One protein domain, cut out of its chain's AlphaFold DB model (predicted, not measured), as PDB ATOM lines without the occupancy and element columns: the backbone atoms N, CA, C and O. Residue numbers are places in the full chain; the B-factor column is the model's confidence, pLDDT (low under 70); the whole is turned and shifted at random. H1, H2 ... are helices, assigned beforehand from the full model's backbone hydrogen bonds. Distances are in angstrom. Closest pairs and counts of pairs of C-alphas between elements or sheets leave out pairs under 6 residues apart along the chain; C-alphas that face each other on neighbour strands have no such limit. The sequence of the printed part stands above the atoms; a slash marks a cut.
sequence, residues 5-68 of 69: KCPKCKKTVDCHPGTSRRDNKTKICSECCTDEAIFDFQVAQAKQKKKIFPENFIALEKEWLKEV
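Overview. This is residues 5 to 68 of the 69 residues of an uncharacterized protein of Candidatus Woesearchaeota archaeon (UniProt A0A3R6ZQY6). A looped head, residues 5 to 29, leads into one long helix, H1; the chain then folds back, and two short helices, H2 and H3, return one after the other toward the head, across a gap from H1. The printed part has 64 residues with three named helices, H1, H2, H3 in chain order, and no named strand. The class is all helix, though only 31 residues are in named elements, under half. It is only just loose, close to compact, with a radius of gyration of the C-alphas of 12.9 A, and elongated, spanning 40 by 21 by 18 A.

Arrangement. Before the helices, residues 18 to 19 pair antiparallel with residues 27 to 28. H1, residues 30 to 48, and H2, residues 55 to 61, are near each other, their closest C-alphas 8.4 A apart. H2 and H3, residues 63 to 67, meet only through their tight link. H1 and H3 are apart. In H1 and H2 every O i to N i+4 pair is within hydrogen-bond range; in H3 0 of 1 is, beside 2 of 2 O i to N i+3 pairs.

Along the chain. H1 begins at C-alpha 30 (-9.548, 35.773, 15.293) and is 27.1 A long. H2 is 10.4 A long. H3, 7.7 A long, ends at C-alpha 67 (-27.129, 28.071, 13.522).

Size, cuts and confidence. The C-alphas of Asp 14 and Lys 50, the two farthest apart, are 40.1 A apart. The printed part has no cut, no link is long, and no printed residue is under 70 in pLDDT.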
ATOM      1  N   LYS A   5     -17.033  35.029   5.690       95.88
ATOM      2  CA  LYS A   5     -18.006  35.446   6.703       95.88
ATOM      3  C   LYS A   5     -17.903  34.564   7.941       95.88
ATOM      4  O   LYS A   5     -18.146  33.362   7.864       95.88
ATOM      5  N   CYS A   6     -17.599  35.159   9.091       95.62
ATOM      6  CA  CYS A   6     -17.547  34.420  10.349       95.62
ATOM      7  C   CYS A   6     -18.948  33.915  10.745       95.62
ATOM      8  O   CYS A   6     -19.874  34.724  10.834       95.62
ATOM      9  N   PRO A   7     -19.137  32.616  11.049       95.31
ATOM     10  CA  PRO A   7     -20.452  32.084  11.398       95.31
ATOM     11  C   PRO A   7     -20.967  32.573  12.760       95.31
ATOM     12  O   PRO A   7     -22.180  32.600  12.951       95.31
ATOM     13  N   LYS A   8     -20.076  32.999  13.669       95.06
ATOM     14  CA  LYS A   8     -20.425  33.505  15.007       95.06
ATOM     15  C   LYS A   8     -20.857  34.974  14.976       95.06
ATOM     16  O   LYS A   8     -21.990  35.284  15.313       95.06
ATOM     17  N   CYS A   9     -19.986  35.883  14.527       95.06
ATOM     18  CA  CYS A   9     -20.283  37.325  14.527       95.06
ATOM     19  C   CYS A   9     -20.901  37.851  13.222       95.06
ATOM     20  O   CYS A   9     -21.238  39.029  13.139       95.06
ATOM     21  N   LYS A  10     -21.014  37.007  12.186       95.12
ATOM     22  CA  LYS A  10     -21.554  37.330  10.850       95.12
ATOM     23  C   LYS A  10     -20.815  38.452  10.100       95.12
ATOM     24  O   LYS A  10     -21.287  38.862   9.040       95.12
ATOM     25  N   LYS A  11     -19.660  38.916  10.588       95.31
ATOM     26  CA  LYS A  11     -18.801  39.887   9.895       95.31
ATOM     27  C   LYS A  11     -17.997  39.209   8.786       95.31
ATOM     28  O   LYS A  11     -17.560  38.067   8.949       95.31
ATOM     29  N   THR A  12     -17.783  39.929   7.689       95.94
ATOM     30  CA  THR A  12     -16.783  39.572   6.678       95.94
ATOM     31  C   THR A  12     -15.408  39.973   7.195       95.94
ATOM     32  O   THR A  12     -15.235  41.095   7.664       95.94
ATOM     33  N   VAL A  13     -14.458  39.048   7.154       94.50
ATOM     34  CA  VAL A  13     -13.085  39.247   7.620       94.50
ATOM     35  C   VAL A  13     -12.106  38.673   6.601       94.50
ATOM     36  O   VAL A  13     -12.433  37.740   5.868       94.50
ATOM     37  N   ASP A  14     -10.894  39.209   6.578       94.25
ATOM     38  CA  ASP A  14      -9.782  38.780   5.725       94.25
ATOM     39  C   ASP A  14      -8.693  38.014   6.506       94.25
ATOM     40  O   ASP A  14      -7.668  37.618   5.950       94.25
ATOM     41  N   CYS A  15      -8.921  37.764   7.801       87.56
ATOM     42  CA  CYS A  15      -7.984  37.072   8.678       87.56
ATOM     43  C   CYS A  15      -8.023  35.543   8.515       87.56
ATOM     44  O   CYS A  15      -9.060  34.954   8.192       87.56
ATOM     45  N   HIS A  16      -6.914  34.873   8.853       92.56
ATOM     46  CA  HIS A  16      -6.878  33.411   8.935       92.56
ATOM     47  C   HIS A  16      -7.875  32.900   9.997       92.56
ATOM     48  O   HIS A  16      -7.871  33.406  11.124       92.56
ATOM     49  N   PRO A  17      -8.733  31.916   9.673       94.62
ATOM     50  CA  PRO A  17      -9.716  31.398  10.615       94.62
ATOM     51  C   PRO A  17      -9.066  30.607  11.755       94.62
ATOM     52  O   PRO A  17      -8.240  29.723  11.527       94.62
ATOM     53  N   GLY A  18      -9.516  30.856  12.981       95.38
ATOM     54  CA  GLY A  18      -9.249  29.992  14.126       95.38
ATOM     55  C   GLY A  18     -10.308  28.895  14.270       95.38
ATOM     56  O   GLY A  18     -11.361  28.935  13.634       95.38
ATOM     57  N   THR A  19     -10.029  27.886  15.094       96.88
ATOM     58  CA  THR A  19     -10.997  26.829  15.437       96.88
ATOM     59  C   THR A  19     -11.697  27.196  16.747       96.88
ATOM     60  O   THR A  19     -11.023  27.537  17.720       96.88
ATOM     61  N   SER A  20     -13.029  27.121  16.782       96.62
ATOM     62  CA  SER A  20     -13.812  27.391  17.990       96.62
ATOM     63  C   SER A  20     -13.472  26.413  19.114       96.62
ATOM     64  O   SER A  20     -13.353  25.205  18.908       96.62
ATOM     65  N   ARG A  21     -13.382  26.938  20.336       95.06
ATOM     66  CA  ARG A  21     -13.185  26.192  21.586       95.06
ATOM     67  C   ARG A  21     -14.459  25.489  22.062       95.06
ATOM     68  O   ARG A  21     -14.417  24.751  23.044       95.06
ATOM     69  N   ARG A  22     -15.606  25.745  21.422       94.38
ATOM     70  CA  ARG A  22     -16.912  25.194  21.827       94.38
ATOM     71  C   ARG A  22     -17.180  23.815  21.266       94.38
ATOM     72  O   ARG A  22     -17.758  22.993  21.973       94.38
ATOM     73  N   ASP A  23     -16.729  23.571  20.042       94.75
ATOM     74  CA  ASP A  23     -16.930  22.311  19.329       94.75
ATOM     75  C   ASP A  23     -15.636  21.702  18.761       94.75
ATOM     76  O   ASP A  23     -15.664  20.565  18.293       94.75
ATOM     77  N   ASN A  24     -14.507  22.425  18.813       95.06
ATOM     78  CA  ASN A  24     -13.223  22.053  18.206       95.06
ATOM     79  C   ASN A  24     -13.310  21.735  16.699       95.06
ATOM     80  O   ASN A  24     -12.460  21.019  16.167       95.06
ATOM     81  N   LYS A  25     -14.328  22.257  16.002       95.56
ATOM     82  CA  LYS A  25     -14.602  21.971  14.585       95.56
ATOM     83  C   LYS A  25     -14.855  23.242  13.784       95.56
ATOM     84  O   LYS A  25     -14.237  23.430  12.735       95.56
ATOM     85  N   THR A  26     -15.731  24.119  14.269       95.94
ATOM     86  CA  THR A  26     -16.183  25.292  13.519       95.94
ATOM     87  C   THR A  26     -15.074  26.330  13.378       95.94
ATOM     88  O   THR A  26     -14.393  26.678  14.343       95.94
ATOM     89  N   LYS A  27     -14.903  26.856  12.162       96.44
ATOM     90  CA  LYS A  27     -13.957  27.936  11.863       96.44
ATOM     91  C   LYS A  27     -14.573  29.302  12.179       96.44
ATOM     92  O   LYS A  27     -15.637  29.634  11.667       96.44
ATOM     93  N   ILE A  28     -13.902  30.099  13.012       96.94
ATOM     94  CA  ILE A  28     -14.344  31.431  13.464       96.94
ATOM     95  C   ILE A  28     -13.223  32.470  13.303       96.94
ATOM     96  O   ILE A  28     -12.064  32.115  13.091       96.94
ATOM     97  N   CYS A  29     -13.568  33.761  13.299       96.69
ATOM     98  CA  CYS A  29     -12.564  34.810  13.124       96.69
ATOM     99  C   CYS A  29     -11.665  34.931  14.363       96.69
ATOM    100  O   CYS A  29     -12.024  34.474  15.451       96.69
ATOM    101  N   SER A  30     -10.510  35.582  14.201       95.75
ATOM    102  CA  SER A  30      -9.548  35.773  15.293       95.75
ATOM    103  C   SER A  30     -10.161  36.482  16.506       95.75
ATOM    104  O   SER A  30      -9.867  36.099  17.634       95.75
ATOM    105  N   GLU A  31     -11.028  37.480  16.295       96.38
ATOM    106  CA  GLU A  31     -11.726  38.181  17.384       96.38
ATOM    107  C   GLU A  31     -12.617  37.216  18.178       96.38
ATOM    108  O   GLU A  31     -12.483  37.100  19.392       96.38
ATOM    109  N   CYS A  32     -13.444  36.429  17.481       96.50
ATOM    110  CA  CYS A  32     -14.320  35.440  18.109       96.50
ATOM    111  C   CYS A  32     -13.534  34.360  18.870       96.50
ATOM    112  O   CYS A  32     -13.985  33.906  19.919       96.50
ATOM    113  N   CYS A  33     -12.366  33.944  18.364       95.94
ATOM    114  CA  CYS A  33     -11.473  33.030  19.081       95.94
ATOM    115  C   CYS A  33     -10.947  33.640  20.386       95.94
ATOM    116  O   CYS A  33     -10.915  32.955  21.412       95.94
ATOM    117  N   THR A  34     -10.532  34.907  20.356       96.31
ATOM    118  CA  THR A  34     -10.073  35.622  21.552       96.31
ATOM    119  C   THR A  34     -11.199  35.767  22.568       96.31
ATOM    120  O   THR A  34     -10.991  35.465  23.743       96.31
ATOM    121  N   ASP A  35     -12.403  36.128  22.122       96.25
ATOM    122  CA  ASP A  35     -13.579  36.245  22.989       96.25
ATOM    123  C   ASP A  35     -13.891  34.922  23.702       96.25
ATOM    124  O   ASP A  35     -14.141  34.902  24.908       96.25
ATOM    125  N   GLU A  36     -13.809  33.791  22.991       96.56
ATOM    126  CA  GLU A  36     -14.004  32.468  23.594       96.56
ATOM    127  C   GLU A  36     -12.958  32.147  24.660       96.56
ATOM    128  O   GLU A  36     -13.299  31.629  25.728       96.56
ATOM    129  N   ALA A  37     -11.692  32.468  24.385       96.31
ATOM    130  CA  ALA A  37     -10.596  32.251  25.318       96.31
ATOM    131  C   ALA A  37     -10.726  33.131  26.574       96.31
ATOM    132  O   ALA A  37     -10.497  32.650  27.687       96.31
ATOM    133  N   ILE A  38     -11.129  34.395  26.411       95.94
ATOM    134  CA  ILE A  38     -11.387  35.315  27.523       95.94
ATOM    135  C   ILE A  38     -12.572  34.820  28.356       95.94
ATOM    136  O   ILE A  38     -12.476  34.803  29.584       95.94
ATOM    137  N   PHE A  39     -13.657  34.372  27.718       94.38
ATOM    138  CA  PHE A  39     -14.810  33.805  28.417       94.38
ATOM    139  C   PHE A  39     -14.410  32.598  29.279       94.38
ATOM    140  O   PHE A  39     -14.723  32.559  30.470       94.38
ATOM    141  N   ASP A  40     -13.639  31.653  28.726       93.56
ATOM    142  CA  ASP A  40     -13.143  30.487  29.473       93.56
ATOM    143  C   ASP A  40     -12.301  30.899  30.681       93.56
ATOM    144  O   ASP A  40     -12.449  30.357  31.781       93.56
ATOM    145  N   PHE A  41     -11.428  31.888  30.483       93.44
ATOM    146  CA  PHE A  41     -10.585  32.423  31.541       93.44
ATOM    147  C   PHE A  41     -11.409  33.080  32.655       93.44
ATOM    148  O   PHE A  41     -11.133  32.859  33.837       93.44
ATOM    149  N   GLN A  42     -12.447  33.846  32.311       90.94
ATOM    150  CA  GLN A  42     -13.349  34.463  33.284       90.94
ATOM    151  C   GLN A  42     -14.130  33.415  34.083       90.94
ATOM    152  O   GLN A  42     -14.204  33.517  35.309       90.94
ATOM    153  N   VAL A  43     -14.647  32.376  33.419       89.44
ATOM    154  CA  VAL A  43     -15.325  31.251  34.080       89.44
ATOM    155  C   VAL A  43     -14.370  30.537  35.038       89.44
ATOM    156  O   VAL A  43     -14.726  30.277  36.190       89.44
ATOM    157  N   ALA A  44     -13.141  30.250  34.603       90.44
ATOM    158  CA  ALA A  44     -12.129  29.616  35.444       90.44
ATOM    159  C   ALA A  44     -11.780  30.481  36.667       90.44
ATOM    160  O   ALA A  44     -11.756  29.979  37.793       90.44
ATOM    161  N   GLN A  45     -11.589  31.791  36.479       91.12
ATOM    162  CA  GLN A  45     -11.348  32.723  37.580       91.12
ATOM    163  C   GLN A  45     -12.529  32.816  38.554       91.12
ATOM    164  O   GLN A  45     -12.317  32.883  39.767       91.12
ATOM    165  N   ALA A  46     -13.768  32.835  38.055       88.44
ATOM    166  CA  ALA A  46     -14.958  32.885  38.897       88.44
ATOM    167  C   ALA A  46     -15.066  31.633  39.779       88.44
ATOM    168  O   ALA A  46     -15.263  31.759  40.989       88.44
ATOM    169  N   LYS A  47     -14.814  30.449  39.198       86.56
ATOM    170  CA  LYS A  47     -14.746  29.174  39.929       86.56
ATOM    171  C   LYS A  47     -13.676  29.198  41.023       86.56
ATOM    172  O   LYS A  47     -13.972  28.848  42.161       86.56
ATOM    173  N   GLN A  48     -12.464  29.667  40.711       88.12
ATOM    174  CA  GLN A  48     -11.377  29.778  41.696       88.12
ATOM    175  C   GLN A  48     -11.740  30.702  42.866       88.12
ATOM    176  O   GLN A  48     -11.480  30.382  44.022       88.12
ATOM    177  N   LYS A  49     -12.384  31.839  42.579       90.19
ATOM    178  CA  LYS A  49     -12.783  32.836  43.586       90.19
ATOM    179  C   LYS A  49     -14.091  32.482  44.311       90.19
ATOM    180  O   LYS A  49     -14.599  33.326  45.044       90.19
ATOM    181  N   LYS A  50     -14.651  31.279  44.094       81.38
ATOM    182  CA  LYS A  50     -15.978  30.843  44.581       81.38
ATOM    183  C   LYS A  50     -17.090  31.865  44.298       81.38
ATOM    184  O   LYS A  50     -18.055  31.974  45.051       81.38
ATOM    185  N   LYS A  51     -16.946  32.642  43.222       78.94
ATOM    186  CA  LYS A  51     -17.979  33.575  42.776       78.94
ATOM    187  C   LYS A  51     -19.043  32.789  42.026       78.94
ATOM    188  O   LYS A  51     -18.718  31.896  41.245       78.94
ATOM    189  N   ILE A  52     -20.302  33.156  42.235       73.38
ATOM    190  CA  ILE A  52     -21.415  32.625  41.451       73.38
ATOM    191  C   ILE A  52     -21.245  33.156  40.026       73.38
ATOM    192  O   ILE A  52     -21.426  34.346  39.775       73.38
ATOM    193  N   PHE A  53     -20.843  32.282  39.107       70.06
ATOM    194  CA  PHE A  53     -20.974  32.539  37.681       70.06
ATOM    195  C   PHE A  53     -22.304  31.920  37.247       70.06
ATOM    196  O   PHE A  53     -22.490  30.724  37.467       70.06
ATOM    197  N   PRO A  54     -23.244  32.696  36.692       71.56
ATOM    198  CA  PRO A  54     -24.536  32.158  36.292       71.56
ATOM    199  C   PRO A  54     -24.343  31.078  35.220       71.56
ATOM    200  O   PRO A  54     -23.888  31.365  34.115       71.56
ATOM    201  N   GLU A  55     -24.695  29.832  35.541       70.31
ATOM    202  CA  GLU A  55     -24.536  28.667  34.650       70.31
ATOM    203  C   GLU A  55     -25.228  28.873  33.297       70.31
ATOM    204  O   GLU A  55     -24.721  28.447  32.257       70.31
ATOM    205  N   ASN A  56     -26.321  29.640  33.301       78.00
ATOM    206  CA  ASN A  56     -27.060  30.043  32.109       78.00
ATOM    207  C   ASN A  56     -26.159  30.716  31.063       78.00
ATOM    208  O   ASN A  56     -26.336  30.484  29.875       78.00
ATOM    209  N   PHE A  57     -25.142  31.480  31.467       79.50
ATOM    210  CA  PHE A  57     -24.264  32.173  30.521       79.50
ATOM    211  C   PHE A  57     -23.360  31.214  29.742       79.50
ATOM    212  O   PHE A  57     -23.043  31.481  28.588       79.50
ATOM    213  N   ILE A  58     -22.971  30.084  30.337       77.25
ATOM    214  CA  ILE A  58     -22.161  29.063  29.653       77.25
ATOM    215  C   ILE A  58     -23.003  28.345  28.592       77.25
ATOM    216  O   ILE A  58     -22.500  28.023  27.517       77.25
ATOM    217  N   ALA A  59     -24.283  28.107  28.882       82.31
ATOM    218  CA  ALA A  59     -25.210  27.514  27.925       82.31
ATOM    219  C   ALA A  59     -25.517  28.471  26.760       82.31
ATOM    220  O   ALA A  59     -25.429  28.055  25.604       82.31
ATOM    221  N   LEU A  60     -25.800  29.745  27.062       84.81
ATOM    222  CA  LEU A  60     -26.068  30.794  26.067       84.81
ATOM    223  C   LEU A  60     -24.887  30.996  25.109       84.81
ATOM    224  O   LEU A  60     -25.068  31.175  23.907       84.81
ATOM    225  N   GLU A  61     -23.658  30.919  25.620       88.75
ATOM    226  CA  GLU A  61     -22.467  31.152  24.805       88.75
ATOM    227  C   GLU A  61     -22.295  30.106  23.686       88.75
ATOM    228  O   GLU A  61     -21.727  30.423  22.643       88.75
ATOM    229  N   LYS A  62     -22.863  28.902  23.831       87.44
ATOM    230  CA  LYS A  62     -22.835  27.857  22.795       87.44
ATOM    231  C   LYS A  62     -23.977  27.944  21.786       87.44
ATOM    232  O   LYS A  62     -23.973  27.186  20.821       87.44
ATOM    233  N   GLU A  63     -24.964  28.814  21.982       91.00
ATOM    234  CA  GLU A  63     -26.190  28.776  21.177       91.00
ATOM    235  C   GLU A  63     -25.983  29.087  19.702       91.00
ATOM    236  O   GLU A  63     -26.639  28.471  18.867       91.00
ATOM    237  N   TRP A  64     -25.025  29.952  19.373       91.81
ATOM    238  CA  TRP A  64     -24.696  30.274  17.982       91.81
ATOM    239  C   TRP A  64     -24.275  29.036  17.169       91.81
ATOM    240  O   TRP A  64     -24.412  29.036  15.950       91.81
ATOM    241  N   LEU A  65     -23.809  27.952  17.810       91.88
ATOM    242  CA  LEU A  65     -23.492  26.692  17.123       91.88
ATOM    243  C   LEU A  65     -24.730  25.989  16.553       91.88
ATOM    244  O   LEU A  65     -24.584  25.203  15.619       91.88
ATOM    245  N   LYS A  66     -25.928  26.259  17.093       89.31
ATOM    246  CA  LYS A  66     -27.202  25.729  16.569       89.31
ATOM    247  C   LYS A  66     -27.535  26.295  15.187       89.31
ATOM    248  O   LYS A  66     -28.334  25.720  14.469       89.31
ATOM    249  N   GLU A  67     -26.956  27.440  14.835       84.56
ATOM    250  CA  GLU A  67     -27.129  28.071  13.522       84.56
ATOM    251  C   GLU A  67     -26.061  27.621  12.512       84.56
ATOM    252  O   GLU A  67     -26.067  28.071  11.366       84.56
ATOM    253  N   VAL A  68     -25.100  26.800  12.950       83.06
ATOM    254  CA  VAL A  68     -23.970  26.315  12.143       83.06
ATOM    255  C   VAL A  68     -24.079  24.820  11.851       83.06
ATOM    256  O   VAL A  68     -23.644  24.398  10.781       83.06
TER     257      VAL A  68